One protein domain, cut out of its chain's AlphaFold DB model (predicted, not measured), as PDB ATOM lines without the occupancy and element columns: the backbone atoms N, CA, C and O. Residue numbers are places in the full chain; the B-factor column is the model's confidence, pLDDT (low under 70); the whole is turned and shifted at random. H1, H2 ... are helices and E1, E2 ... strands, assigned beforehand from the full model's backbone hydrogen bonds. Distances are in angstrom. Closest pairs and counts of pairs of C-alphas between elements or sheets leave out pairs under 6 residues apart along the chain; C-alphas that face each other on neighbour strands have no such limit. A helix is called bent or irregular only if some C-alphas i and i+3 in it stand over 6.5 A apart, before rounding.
ATOM      1  N   ILE A   4      11.096  14.761   1.308       97.56
ATOM      2  CA  ILE A   4      11.970  15.866   0.897       97.56
ATOM      3  C   ILE A   4      12.716  16.399   2.112       97.56
ATOM      4  O   ILE A   4      12.104  16.692   3.137       97.56
ATOM      5  N   ILE A   5      14.032  16.563   1.969       98.31
ATOM      6  CA  ILE A   5      14.897  17.191   2.966       98.31
ATOM      7  C   ILE A   5      15.371  18.535   2.420       98.31
ATOM      8  O   ILE A   5      16.091  18.596   1.427       98.31
ATOM      9  N   SER A   6      14.961  19.617   3.073       98.19
ATOM     10  CA  SER A   6      15.380  20.976   2.746       98.19
ATOM     11  C   SER A   6      16.583  21.368   3.597       98.19
ATOM     12  O   SER A   6      16.479  21.454   4.815       98.19
ATOM     13  N   THR A   7      17.719  21.652   2.960       97.25
ATOM     14  CA  THR A   7      18.959  22.126   3.610       97.25
ATOM     15  C   THR A   7      19.317  23.553   3.194       97.25
ATOM     16  O   THR A   7      20.476  23.964   3.233       97.25
ATOM     17  N   VAL A   8      18.317  24.329   2.765       97.31
ATOM     18  CA  VAL A   8      18.530  25.692   2.272       97.31
ATOM     19  C   VAL A   8      19.120  26.600   3.355       97.31
ATOM     20  O   VAL A   8      18.747  26.522   4.530       97.31
ATOM     21  N   GLY A   9      20.036  27.480   2.953       94.06
ATOM     22  CA  GLY A   9      20.639  28.477   3.839       94.06
ATOM     23  C   GLY A   9      19.681  29.617   4.205       94.06
ATOM     24  O   GLY A   9      18.603  29.758   3.623       94.06
ATOM     25  N   LYS A  10      20.111  30.482   5.140       92.12
ATOM     26  CA  LYS A  10      19.313  31.607   5.680       92.12
ATOM     27  C   LYS A  10      18.552  32.416   4.607       92.12
ATOM     28  O   LYS A  10      17.356  32.619   4.808       92.12
ATOM     29  N   PRO A  11      19.157  32.827   3.468       95.12
ATOM     30  CA  PRO A  11      18.460  33.648   2.468       95.12
ATOM     31  C   PRO A  11      17.250  32.962   1.821       95.12
ATOM     32  O   PRO A  11      16.338  33.628   1.345       95.12
ATOM     33  N   ALA A  12      17.231  31.629   1.816       96.56
ATOM     34  CA  ALA A  12      16.204  30.811   1.185       96.56
ATOM     35  C   ALA A  12      15.233  30.176   2.200       96.56
ATOM     36  O   ALA A  12      14.340  29.424   1.819       96.56
ATOM     37  N   VAL A  13      15.319  30.500   3.493       95.50
ATOM     38  CA  VAL A  13      14.301  30.053   4.460       95.50
ATOM     39  C   VAL A  13      12.877  30.500   4.071       95.50
ATOM     40  O   VAL A  13      11.980  29.657   4.143       95.50
ATOM     41  N   PRO A  14      12.639  31.737   3.578       95.12
ATOM     42  CA  PRO A  14      11.294  32.179   3.202       95.12
ATOM     43  C   PRO A  14      10.629  31.375   2.072       95.12
ATOM     44  O   PRO A  14       9.404  31.307   2.018       95.12
ATOM     45  N   MET A  15      11.397  30.741   1.172       96.38
ATOM     46  CA  MET A  15      10.819  29.987   0.044       96.38
ATOM     47  C   MET A  15      10.325  28.589   0.429       96.38
ATOM     48  O   MET A  15       9.620  27.948  -0.349       96.38
ATOM     49  N   GLN A  16      10.663  28.087   1.619       97.06
ATOM     50  CA  GLN A  16      10.406  26.687   1.940       97.06
ATOM     51  C   GLN A  16       8.917  26.335   2.040       97.06
ATOM     52  O   GLN A  16       8.548  25.204   1.743       97.06
ATOM     53  N   THR A  17       8.045  27.286   2.392       97.19
ATOM     54  CA  THR A  17       6.589  27.062   2.366       97.19
ATOM     55  C   THR A  17       6.087  26.784   0.947       97.19
ATOM     56  O   THR A  17       5.226  25.928   0.752       97.19
ATOM     57  N   ALA A  18       6.643  27.471  -0.057       97.44
ATOM     58  CA  ALA A  18       6.318  27.211  -1.458       97.44
ATOM     59  C   ALA A  18       6.865  25.848  -1.906       97.44
ATOM     60  O   ALA A  18       6.136  25.075  -2.522       97.44
ATOM     61  N   LEU A  19       8.103  25.514  -1.518       97.31
ATOM     62  CA  LEU A  19       8.691  24.195  -1.779       97.31
ATOM     63  C   LEU A  19       7.852  23.064  -1.170       97.31
ATOM     64  O   LEU A  19       7.586  22.076  -1.843       97.31
ATOM     65  N   ALA A  20       7.386  23.225   0.068       98.06
ATOM     66  CA  ALA A  20       6.532  22.254   0.744       98.06
ATOM     67  C   ALA A  20       5.176  22.075   0.049       98.06
ATOM     68  O   ALA A  20       4.690  20.955  -0.081       98.06
ATOM     69  N   ARG A  21       4.577  23.163  -0.452       98.12
ATOM     70  CA  ARG A  21       3.333  23.087  -1.228       98.12
ATOM     71  C   ARG A  21       3.527  22.287  -2.513       98.12
ATOM     72  O   ARG A  21       2.786  21.344  -2.750       98.12
ATOM     73  N   ILE A  22       4.572  22.603  -3.279       97.88
ATOM     74  CA  ILE A  22       4.911  21.871  -4.508       97.88
ATOM     75  C   ILE A  22       5.194  20.397  -4.190       97.88
ATOM     76  O   ILE A  22       4.711  19.513  -4.894       97.88
ATOM     77  N   ALA A  23       5.929  20.119  -3.112       97.25
ATOM     78  CA  ALA A  23       6.200  18.764  -2.642       97.25
ATOM     79  C   ALA A  23       4.902  17.985  -2.386       97.25
ATOM     80  O   ALA A  23       4.724  16.880  -2.899       97.25
ATOM     81  N   LYS A  24       3.977  18.587  -1.630       97.75
ATOM     82  CA  LYS A  24       2.667  18.006  -1.334       97.75
ATOM     83  C   LYS A  24       1.879  17.718  -2.613       97.75
ATOM     84  O   LYS A  24       1.355  16.615  -2.756       97.75
ATOM     85  N   ASP A  25       1.823  18.678  -3.532       97.94
ATOM     86  CA  ASP A  25       1.079  18.553  -4.791       97.94
ATOM     87  C   ASP A  25       1.654  17.443  -5.695       97.94
ATOM     88  O   ASP A  25       0.933  16.862  -6.501       97.94
ATOM     89  N   ASN A  26       2.928  17.079  -5.501       97.56
ATOM     90  CA  ASN A  26       3.601  15.960  -6.170       97.56
ATOM     91  C   ASN A  26       3.624  14.664  -5.335       97.56
ATOM     92  O   ASN A  26       4.375  13.739  -5.634       97.56
ATOM     93  N   GLY A  27       2.802  14.569  -4.286       97.19
ATOM     94  CA  GLY A  27       2.566  13.325  -3.551       97.19
ATOM     95  C   GLY A  27       3.550  13.013  -2.419       97.19
ATOM     96  O   GLY A  27       3.411  11.949  -1.806       97.19
ATOM     97  N   VAL A  28       4.480  13.921  -2.093       97.88
ATOM     98  CA  VAL A  28       5.415  13.769  -0.962       97.88
ATOM     99  C   VAL A  28       4.647  13.537   0.338       97.88
ATOM    100  O   VAL A  28       3.616  14.163   0.593       97.88
ATOM    101  N   LYS A  29       5.148  12.615   1.166       97.44
ATOM    102  CA  LYS A  29       4.477  12.166   2.395       97.44
ATOM    103  C   LYS A  29       5.077  12.750   3.667       97.44
ATOM    104  O   LYS A  29       4.398  12.767   4.686       97.44
ATOM    105  N   LEU A  30       6.318  13.230   3.603       98.56
ATOM    106  CA  LEU A  30       7.005  13.857   4.726       98.56
ATOM    107  C   LEU A  30       7.928  14.975   4.229       98.56
ATOM    108  O   LEU A  30       8.704  14.782   3.292       98.56
ATOM    109  N   PHE A  31       7.879  16.132   4.884       98.62
ATOM    110  CA  PHE A  31       8.784  17.246   4.615       98.62
ATOM    111  C   PHE A  31       9.700  17.505   5.814       98.62
ATOM    112  O   PHE A  31       9.236  17.743   6.926       98.62
ATOM    113  N   VAL A  32      11.011  17.494   5.592       98.69
ATOM    114  CA  VAL A  32      12.015  17.857   6.595       98.69
ATOM    115  C   VAL A  32      12.487  19.283   6.296       98.69
ATOM    116  O   VAL A  32      13.246  19.483   5.342       98.69
ATOM    117  N   PRO A  33      12.014  20.299   7.040       98.31
ATOM    118  CA  PRO A  33      12.425  21.683   6.833       98.31
ATOM    119  C   PRO A  33      13.874  21.925   7.278       98.31
ATOM    120  O   PRO A  33      14.425  21.173   8.083       98.31
ATOM    121  N   SER A  34      14.475  23.016   6.793       98.00
ATOM    122  CA  SER A  34      15.824  23.451   7.177       98.00
ATOM    123  C   SER A  34      15.832  23.984   8.615       98.00
ATOM    124  O   SER A  34      15.841  25.193   8.844       98.00
ATOM    125  N   GLU A  35      15.792  23.088   9.604       96.69
ATOM    126  CA  GLU A  35      15.852  23.417  11.035       96.69
ATOM    127  C   GLU A  35      17.276  23.331  11.580       96.69
ATOM    128  O   GLU A  35      17.775  24.360  12.033       96.69
ATOM    129  N   PHE A  36      17.913  22.157  11.470       96.94
ATOM    130  CA  PHE A  36      19.312  21.797  11.779       96.94
ATOM    131  C   PHE A  36      20.080  22.782  12.676       96.94
ATOM    132  O   PHE A  36      21.135  23.289  12.312       96.94
ATOM    133  N   GLY A  37      19.520  23.102  13.840       94.38
ATOM    134  CA  GLY A  37      20.059  24.124  14.726       94.38
ATOM    135  C   GLY A  37      19.374  24.106  16.083       94.38
ATOM    136  O   GLY A  37      18.961  23.049  16.568       94.38
ATOM    137  N   MET A  38      19.247  25.280  16.703       91.75
ATOM    138  CA  MET A  38      18.517  25.434  17.964       91.75
ATOM    139  C   MET A  38      16.995  25.350  17.748       91.75
ATOM    140  O   MET A  38      16.523  25.664  16.654       91.75
ATOM    141  N   PRO A  39      16.212  24.997  18.784       94.75
ATOM    142  CA  PRO A  39      14.756  24.989  18.700       94.75
ATOM    143  C   PRO A  39      14.161  26.334  18.270       94.75
ATOM    144  O   PRO A  39      14.506  27.380  18.820       94.75
ATOM    145  N   THR A  40      13.233  26.291  17.311       96.50
ATOM    146  CA  THR A  40      12.563  27.479  16.745       96.50
ATOM    147  C   THR A  40      11.082  27.580  17.096       96.50
ATOM    148  O   THR A  40      10.459  28.613  16.853       96.50
ATOM    149  N   ILE A  41      10.506  26.536  17.696       96.75
ATOM    150  CA  ILE A  41       9.086  26.478  18.065       96.75
ATOM    151  C   ILE A  41       8.745  27.631  19.009       96.75
ATOM    152  O   ILE A  41       9.425  27.852  20.007       96.75
ATOM    153  N   GLY A  42       7.677  28.359  18.682       96.81
ATOM    154  CA  GLY A  42       7.247  29.533  19.446       96.81
ATOM    155  C   GLY A  42       8.043  30.804  19.146       96.81
ATOM    156  O   GLY A  42       7.709  31.860  19.674       96.81
ATOM    157  N   GLY A  43       9.052  30.743  18.270       96.81
ATOM    158  CA  GLY A  43       9.746  31.923  17.772       96.81
ATOM    159  C   GLY A  43       8.790  32.890  17.071       96.81
ATOM    160  O   GLY A  43       7.928  32.471  16.293       96.81
ATOM    161  N   THR A  44       8.954  34.187  17.340       96.50
ATOM    162  CA  THR A  44       8.095  35.262  16.806       96.50
ATOM    163  C   THR A  44       8.858  36.317  16.008       96.50
ATOM    164  O   THR A  44       8.241  37.104  15.297       96.50
ATOM    165  N   THR A  45      10.191  36.339  16.083       94.81
ATOM    166  CA  THR A  45      11.026  37.371  15.457       94.81
ATOM    167  C   THR A  45      12.181  36.771  14.662       94.81
ATOM    168  O   THR A  45      12.634  35.649  14.912       94.81
ATOM    169  N   GLY A  46      12.658  37.531  13.672       94.69
ATOM    170  CA  GLY A  46      13.819  37.174  12.859       94.69
ATOM    171  C   GLY A  46      13.718  35.786  12.220       94.69
ATOM    172  O   GLY A  46      12.645  35.327  11.827       94.69
ATOM    173  N   LEU A  47      14.860  35.101  12.133       93.94
ATOM    174  CA  LEU A  47      14.952  33.775  11.520       93.94
ATOM    175  C   LEU A  47      14.116  32.713  12.260       93.94
ATOM    176  O   LEU A  47      13.579  31.815  11.617       93.94
ATOM    177  N   TRP A  48      13.967  32.833  13.583       95.00
ATOM    178  CA  TRP A  48      13.175  31.911  14.403       95.00
ATOM    179  C   TRP A  48      11.684  32.057  14.114       95.00
ATOM    180  O   TRP A  48      10.995  31.052  13.966       95.00
ATOM    181  N   GLY A  49      11.201  33.294  13.961       97.06
ATOM    182  CA  GLY A  49       9.837  33.572  13.517       97.06
ATOM    183  C   GLY A  49       9.550  32.962  12.148       97.06
ATOM    184  O   GLY A  49       8.581  32.227  12.000       97.06
ATOM    185  N   LEU A  50      10.441  33.176  11.171       96.75
ATOM    186  CA  LEU A  50      10.289  32.615   9.821       96.75
ATOM    187  C   LEU A  50      10.222  31.079   9.827       96.75
ATOM    188  O   LEU A  50       9.340  30.495   9.196       96.75
ATOM    189  N   LYS A  51      11.125  30.429  10.566       97.75
ATOM    190  CA  LYS A  51      11.171  28.969  10.716       97.75
ATOM    191  C   LYS A  51       9.931  28.410  11.429       97.75
ATOM    192  O   LYS A  51       9.308  27.460  10.953       97.75
ATOM    193  N   ASN A  52       9.474  29.060  12.499       97.88
ATOM    194  CA  ASN A  52       8.238  28.677  13.183       97.88
ATOM    195  C   ASN A  52       6.997  28.857  12.290       97.88
ATOM    196  O   ASN A  52       6.137  27.976  12.254       97.88
ATOM    197  N   SER A  53       6.908  29.952  11.527       96.75
ATOM    198  CA  SER A  53       5.826  30.176  10.559       96.75
ATOM    199  C   SER A  53       5.798  29.114   9.461       96.75
ATOM    200  O   SER A  53       4.718  28.699   9.047       96.75
ATOM    201  N   GLN A  54       6.958  28.625   9.016       97.00
ATOM    202  CA  GLN A  54       7.031  27.516   8.068       97.00
ATOM    203  C   GLN A  54       6.450  26.221   8.655       97.00
ATOM    204  O   GLN A  54       5.657  25.557   7.989       97.00
ATOM    205  N   ARG A  55       6.802  25.866   9.900       97.75
ATOM    206  CA  ARG A  55       6.209  24.710  10.598       97.75
ATOM    207  C   ARG A  55       4.687  24.841  10.695       97.75
ATOM    208  O   ARG A  55       3.972  23.906  10.355       97.75
ATOM    209  N   LEU A  56       4.191  26.012  11.098       98.06
ATOM    210  CA  LEU A  56       2.751  26.283  11.154       98.06
ATOM    211  C   LEU A  56       2.087  26.141   9.777       98.06
ATOM    212  O   LEU A  56       0.980  25.622   9.679       98.06
ATOM    213  N   ALA A  57       2.758  26.557   8.701       98.06
ATOM    214  CA  ALA A  57       2.240  26.384   7.348       98.06
ATOM    215  C   ALA A  57       2.157  24.903   6.935       98.06
ATOM    216  O   ALA A  57       1.186  24.521   6.282       98.06
ATOM    217  N   LEU A  58       3.135  24.072   7.325       98.44
ATOM    218  CA  LEU A  58       3.108  22.614   7.121       98.44
ATOM    219  C   LEU A  58       1.899  21.977   7.827       98.44
ATOM    220  O   LEU A  58       1.170  21.201   7.209       98.44
ATOM    221  N   GLU A  59       1.629  22.386   9.072       98.00
ATOM    222  CA  GLU A  59       0.447  21.961   9.840       98.00
ATOM    223  C   GLU A  59      -0.856  22.373   9.156       98.00
ATOM    224  O   GLU A  59      -1.724  21.538   8.915       98.00
ATOM    225  N   GLN A  60      -0.977  23.649   8.783       98.19
ATOM    226  CA  GLN A  60      -2.172  24.185   8.127       98.19
ATOM    227  C   GLN A  60      -2.469  23.498   6.793       98.19
ATOM    228  O   GLN A  60      -3.633  23.306   6.442       98.19
ATOM    229  N   MET A  61      -1.436  23.121   6.034       97.56
ATOM    230  CA  MET A  61      -1.624  22.388   4.785       97.56
ATOM    231  C   MET A  61      -1.755  20.875   4.986       97.56
ATOM    232  O   MET A  61      -1.967  20.176   3.998       97.56
ATOM    233  N   GLY A  62      -1.632  20.353   6.207       98.00
ATOM    234  CA  GLY A  62      -1.707  18.920   6.486       98.00
ATOM    235  C   GLY A  62      -0.616  18.101   5.790       98.00
ATOM    236  O   GLY A  62      -0.872  16.959   5.415       98.00
ATOM    237  N   LEU A  63       0.565  18.685   5.553       98.50
ATOM    238  CA  LEU A  63       1.736  17.941   5.085       98.50
ATOM    239  C   LEU A  63       2.541  17.511   6.315       98.50
ATOM    240  O   LEU A  63       3.063  18.391   7.007       98.50
ATOM    241  N   PRO A  64       2.669  16.202   6.599       98.50
ATOM    242  CA  PRO A  64       3.456  15.761   7.737       98.50
ATOM    243  C   PRO A  64       4.907  16.219   7.634       98.50
ATOM    244  O   PRO A  64       5.492  16.277   6.547       98.50
ATOM    245  N   TYR A  65       5.506  16.511   8.783       98.62
ATOM    246  CA  TYR A  65       6.882  16.986   8.857       98.62
ATOM    247  C   TYR A  65       7.683  16.283   9.947       98.62
ATOM    248  O   TYR A  65       7.111  15.737  10.882       98.62
ATOM    249  N   ALA A  66       9.009  16.340   9.853       98.62
ATOM    250  CA  ALA A  66       9.905  15.937  10.933       98.62
ATOM    251  C   ALA A  66      10.952  17.031  11.160       98.62
ATOM    252  O   ALA A  66      11.639  17.437  10.223       98.62
ATOM    253  N   LEU A  67      11.061  17.527  12.392       98.62
ATOM    254  CA  LEU A  67      12.026  18.567  12.758       98.62
ATOM    255  C   LEU A  67      13.266  17.936  13.379       98.62
ATOM    256  O   LEU A  67      13.151  17.067  14.239       98.62
ATOM    257  N   PHE A  68      14.443  18.430  13.002       98.56
ATOM    258  CA  PHE A  68      15.715  18.010  13.583       98.56
ATOM    259  C   PHE A  68      16.413  19.213  14.207       98.56
ATOM    260  O   PHE A  68      16.897  20.099  13.501       98.56
ATOM    261  N   PHE A  69      16.474  19.234  15.537       98.19
ATOM    262  CA  PHE A  69      17.290  20.183  16.287       98.19
ATOM    263  C   PHE A  69      18.608  19.519  16.663       98.19
ATOM    264  O   PHE A  69      18.628  18.448  17.266       98.19
ATOM    265  N   THR A  70      19.708  20.149  16.276       97.31
ATOM    266  CA  THR A  70      21.036  19.519  16.265       97.31
ATOM    267  C   THR A  70      22.061  20.280  17.098       97.31
ATOM    268  O   THR A  70      23.227  19.895  17.139       97.31
ATOM    269  N   GLY A  71      21.658  21.395  17.712       94.69
ATOM    270  CA  GLY A  71      22.597  22.316  18.342       94.69
ATOM    271  C   GLY A  71      23.478  23.038  17.318       94.69
ATOM    272  O   GLY A  71      23.127  23.149  16.140       94.69
ATOM    273  N   ALA A  72      24.602  23.565  17.791       93.06
ATOM    274  CA  ALA A  72      25.611  24.238  16.986       93.06
ATOM    275  C   ALA A  72      26.458  23.236  16.180       93.06
ATOM    276  O   ALA A  72      26.693  22.104  16.608       93.06
ATOM    277  N   PHE A  73      26.933  23.657  15.009       93.81
ATOM    278  CA  PHE A  73      27.781  22.830  14.150       93.81
ATOM    279  C   PHE A  73      29.237  23.009  14.563       93.81
ATOM    280  O   PHE A  73      29.786  24.103  14.422       93.81
ATOM    281  N   THR A  74      29.877  21.940  15.037       90.19
ATOM    282  CA  THR A  74      31.266  21.995  15.532       90.19
ATOM    283  C   THR A  74      32.267  22.515  14.505       90.19
ATOM    284  O   THR A  74      33.304  23.047  14.870       90.19
ATOM    285  N   THR A 104      26.861  19.266  17.545       96.50
ATOM    286  CA  THR A 104      26.873  18.068  16.700       96.50
ATOM    287  C   THR A 104      27.644  18.356  15.413       96.50
ATOM    288  O   THR A 104      27.489  19.418  14.810       96.50
ATOM    289  N   SER A 105      28.475  17.413  14.966       95.75
ATOM    290  CA  SER A 105      29.180  17.534  13.687       95.75
ATOM    291  C   SER A 105      28.208  17.375  12.509       95.75
ATOM    292  O   SER A 105      27.275  16.570  12.573       95.75
ATOM    293  N   ARG A 106      28.419  18.089  11.391       96.12
ATOM    294  CA  ARG A 106      27.586  17.908  10.183       96.12
ATOM    295  C   ARG A 106      27.529  16.448   9.689       96.12
ATOM    296  O   ARG A 106      26.432  16.012   9.332       96.12
ATOM    297  N   PRO A 107      28.632  15.666   9.685       97.12
ATOM    298  CA  PRO A 107      28.570  14.242   9.354       97.12
ATOM    299  C   PRO A 107      27.635  13.437  10.262       97.12
ATOM    300  O   PRO A 107      26.873  12.611   9.760       97.12
ATOM    301  N   ASP A 108      27.646  13.682  11.574       97.38
ATOM    302  CA  ASP A 108      26.791  12.942  12.509       97.38
ATOM    303  C   ASP A 108      25.332  13.380  12.420       97.38
ATOM    304  O   ASP A 108      24.443  12.533  12.480       97.38
ATOM    305  N   ILE A 109      25.076  14.665  12.150       98.06
ATOM    306  CA  ILE A 109      23.736  15.156  11.807       98.06
ATOM    307  C   ILE A 109      23.199  14.398  10.592       98.06
ATOM    308  O   ILE A 109      22.098  13.853  10.648       98.06
ATOM    309  N   ALA A 110      23.971  14.325   9.504       97.75
ATOM    310  CA  ALA A 110      23.542  13.645   8.284       97.75
ATOM    311  C   ALA A 110      23.256  12.156   8.533       97.75
ATOM    312  O   ALA A 110      22.203  11.655   8.135       97.75
ATOM    313  N   ARG A 111      24.154  11.457   9.244       98.25
ATOM    314  CA  ARG A 111      23.965  10.045   9.612       98.25
ATOM    315  C   ARG A 111      22.718   9.844  10.461       98.25
ATOM    316  O   ARG A 111      21.946   8.932  10.182       98.25
ATOM    317  N   TYR A 112      22.506  10.691  11.464       98.25
ATOM    318  CA  TYR A 112      21.353  10.605  12.350       98.25
ATOM    319  C   TYR A 112      20.039  10.847  11.605       98.25
ATOM    320  O   TYR A 112      19.112  10.054  11.737       98.25
ATOM    321  N   VAL A 113      19.974  11.891  10.774       98.38
ATOM    322  CA  VAL A 113      18.791  12.208   9.960       98.38
ATOM    323  C   VAL A 113      18.450  11.041   9.036       98.38
ATOM    324  O   VAL A 113      17.311  10.581   9.032       98.38
ATOM    325  N   VAL A 114      19.431  10.509   8.296       97.94
ATOM    326  CA  VAL A 114      19.212   9.347   7.420       97.94
ATOM    327  C   VAL A 114      18.780   8.129   8.227       97.94
ATOM    328  O   VAL A 114      17.819   7.466   7.846       97.94
ATOM    329  N   HIS A 115      19.441   7.840   9.349       98.31
ATOM    330  CA  HIS A 115      19.073   6.718  10.206       98.31
ATOM    331  C   HIS A 115      17.614   6.827  10.661       98.31
ATOM    332  O   HIS A 115      16.841   5.910  10.419       98.31
ATOM    333  N   VAL A 116      17.216   7.961  11.242       98.44
ATOM    334  CA  VAL A 116      15.845   8.206  11.713       98.44
ATOM    335  C   VAL A 116      14.821   8.051  10.587       98.44
ATOM    336  O   VAL A 116      13.830   7.344  10.758       98.44
ATOM    337  N   LEU A 117      15.066   8.666   9.426       98.00
ATOM    338  CA  LEU A 117      14.131   8.639   8.295       98.00
ATOM    339  C   LEU A 117      13.991   7.254   7.647       98.00
ATOM    340  O   LEU A 117      12.984   6.995   6.990       98.00
ATOM    341  N   THR A 118      14.987   6.380   7.803       97.38
ATOM    342  CA  THR A 118      15.001   5.040   7.194       97.38
ATOM    343  C   THR A 118      14.637   3.920   8.167       97.38
ATOM    344  O   THR A 118      14.189   2.866   7.721       97.38
ATOM    345  N   SER A 119      14.811   4.120   9.478       97.88
ATOM    346  CA  SER A 119      14.604   3.080  10.492       97.88
ATOM    347  C   SER A 119      13.263   3.177  11.220       97.88
ATOM    348  O   SER A 119      12.759   2.166  11.716       97.88
ATOM    349  N   LEU A 120      12.665   4.369  11.298       98.06
ATOM    350  CA  LEU A 120      11.380   4.571  11.962       98.06
ATOM    351  C   LEU A 120      10.200   4.387  10.998       98.06
ATOM    352  O   LEU A 120      10.280   4.670   9.804       98.06
ATOM    353  N   SER A 121       9.063   3.941  11.536       97.44
ATOM    354  CA  SER A 121       7.798   3.908  10.797       97.44
ATOM    355  C   SER A 121       7.283   5.323  10.519       97.44
ATOM    356  O   SER A 121       7.536   6.235  11.305       97.44
ATOM    357  N   SER A 122       6.473   5.500   9.467       95.69
ATOM    358  CA  SER A 122       5.861   6.801   9.133       95.69
ATOM    359  C   SER A 122       5.149   7.437  10.325       95.69
ATOM    360  O   SER A 122       5.410   8.587  10.651       95.69
ATOM    361  N   SER A 123       4.371   6.655  11.076       97.00
ATOM    362  CA  SER A 123       3.664   7.126  12.275       97.00
ATOM    363  C   SER A 123       4.569   7.691  13.376       97.00
ATOM    364  O   SER A 123       4.113   8.486  14.187       97.00
ATOM    365  N   LYS A 124       5.846   7.286  13.428       98.25
ATOM    366  CA  LYS A 124       6.837   7.825  14.373       98.25
ATOM    367  C   LYS A 124       7.552   9.070  13.840       98.25
ATOM    368  O   LYS A 124       8.245   9.730  14.607       98.25
ATOM    369  N   LEU A 125       7.429   9.353  12.546       98.31
ATOM    370  CA  LEU A 125       8.045  10.494  11.872       98.31
ATOM    371  C   LEU A 125       7.068  11.661  11.711       98.31
ATOM    372  O   LEU A 125       7.493  12.812  11.723       98.31
ATOM    373  N   GLU A 126       5.776  11.377  11.559       98.12
ATOM    374  CA  GLU A 126       4.742  12.383  11.328       98.12
ATOM    375  C   GLU A 126       4.643  13.384  12.488       98.12
ATOM    376  O   GLU A 126       4.319  13.036  13.623       98.12
ATOM    377  N   ASN A 127       4.917  14.652  12.172       98.25
ATOM    378  CA  ASN A 127       4.916  15.798  13.088       98.25
ATOM    379  C   ASN A 127       5.871  15.622  14.281       98.25
ATOM    380  O   ASN A 127       5.679  16.210  15.348       98.25
ATOM    381  N   ALA A 128       6.908  14.801  14.102       98.38
ATOM    382  CA  ALA A 128       7.851  14.466  15.151       98.38
ATOM    383  C   ALA A 128       8.961  15.516  15.286       98.38
ATOM    384  O   ALA A 128       9.346  16.210  14.339       98.38
ATOM    385  N   ILE A 129       9.508  15.598  16.497       98.50
ATOM    386  CA  ILE A 129      10.636  16.463  16.829       98.50
ATOM    387  C   ILE A 129      11.770  15.585  17.338       98.50
ATOM    388  O   ILE A 129      11.662  14.969  18.398       98.50
ATOM    389  N   PHE A 130      12.881  15.597  16.617       98.44
ATOM    390  CA  PHE A 130      14.099  14.891  16.971       98.44
ATOM    391  C   PHE A 130      15.147  15.874  17.480       98.44
ATOM    392  O   PHE A 130      15.303  16.983  16.960       98.44
ATOM    393  N   ARG A 131      15.860  15.458  18.525       97.62
ATOM    394  CA  ARG A 131      16.977  16.198  19.106       97.62
ATOM    395  C   ARG A 131      18.192  15.290  19.123       97.62
ATOM    396  O   ARG A 131      18.093  14.167  19.607       97.62
ATOM    397  N   ILE A 132      19.302  15.792  18.605       96.12
ATOM    398  CA  ILE A 132      20.609  15.156  18.729       96.12
ATOM    399  C   ILE A 132      21.579  16.138  19.376       96.12
ATOM    400  O   ILE A 132      21.585  17.330  19.068       96.12
ATOM    401  N   GLU A 133      22.368  15.601  20.292       95.81
ATOM    402  CA  GLU A 133      23.461  16.264  20.982       95.81
ATOM    403  C   GLU A 133      24.602  15.251  21.011       95.81
ATOM    404  O   GLU A 133      24.439  14.167  21.570       95.81
ATOM    405  N   ALA A 134      25.711  15.561  20.339       94.50
ATOM    406  CA  ALA A 134      26.915  14.738  20.428       94.50
ATOM    407  C   ALA A 134      27.762  15.138  21.641       94.50
ATOM    408  O   ALA A 134      28.316  14.274  22.307       94.50
ATOM    409  N   GLU A 135      27.832  16.441  21.919       92.75
ATOM    410  CA  GLU A 135      28.603  17.023  23.017       92.75
ATOM    411  C   GLU A 135      27.837  18.195  23.637       92.75
ATOM    412  O   GLU A 135      27.087  18.894  22.941       92.75
TER     413      GLU A 135
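AT A GLANCE: This is residues 4 to 74 and 104 to 135 of the 144 residues of the protein "NmrA domain-containing protein" of Calocera cornea HHB12733 (UniProt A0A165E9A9). Three short strands, E1, E2 and E3, make a thin core, with H1 and H2 side by side over one side of it and H3 on the other. Short H4 lies near one end of the core, and the extended residues 4 to 5 run beside E1. The printed part has 103 residues, in the order H1, E1, H2, E2, H3, H4, E3; E2 and E3 form a parallel sheet of two strands, and the class is mostly helix. It is compact, with a radius of gyration of the C-alphas of 13.0 A and spans of 37 by 34 by 21 A.

IN THESE COORDINATES: H1, residues 10 to 25, begins at C-alpha (19.313, 31.607, 5.680) and is 24.7 A long. It is irregular, with C-alphas 11 and 14 7.4 A apart, and has a kink of 42 degrees near residue 17. E1 is residues 30 to 32; H2, residues 46 to 60, is 21.1 A long. E2 is residues 66 to 69; H3, residues 106 to 119, is 19.7 A long. H4 is residues 122 to 125; E3, residues 128 to 131, ends at C-alpha (16.977, 16.198, 19.106).

HOW THE PARTS SIT: Residues 4 to 5 pair with residues 31 to 32 of E1, parallel. H1 and H2 touch at a shallow tilt of 6 degrees, the same way; their closest C-alphas, Thr 17 and Gln 54, are 5.7 A apart. The closest C-alphas of E1 and E2, Val 32 and Ala 66, are 5.2 A apart. E2 and E3 are parallel, with N 67 and O 128 at 2.9 A and N 130 and O 67 at 2.8 A. The closest C-alphas of E2 and H3, Phe 68 and Val 113, are 7.5 A apart. H3 and H4 are close but not clearly touching, with C-alphas Leu 117 and Leu 125 closest at 7.3 A. H2 and H3 are apart. Every O i to N i+4 pair is within hydrogen-bond range in H2 and H3, and 7 of 12 in H1; H4 is too short for such a pair.

THE WHOLE: The C-alphas farthest apart, Asp 25 and Glu 135, are 39.2 A apart. Residues 75 to 103 are not printed, and C-alphas 74 and 104 are 6.0 A apart across the cut. The link E1 to H2 is long. No printed residue is under 70 in pLDDT.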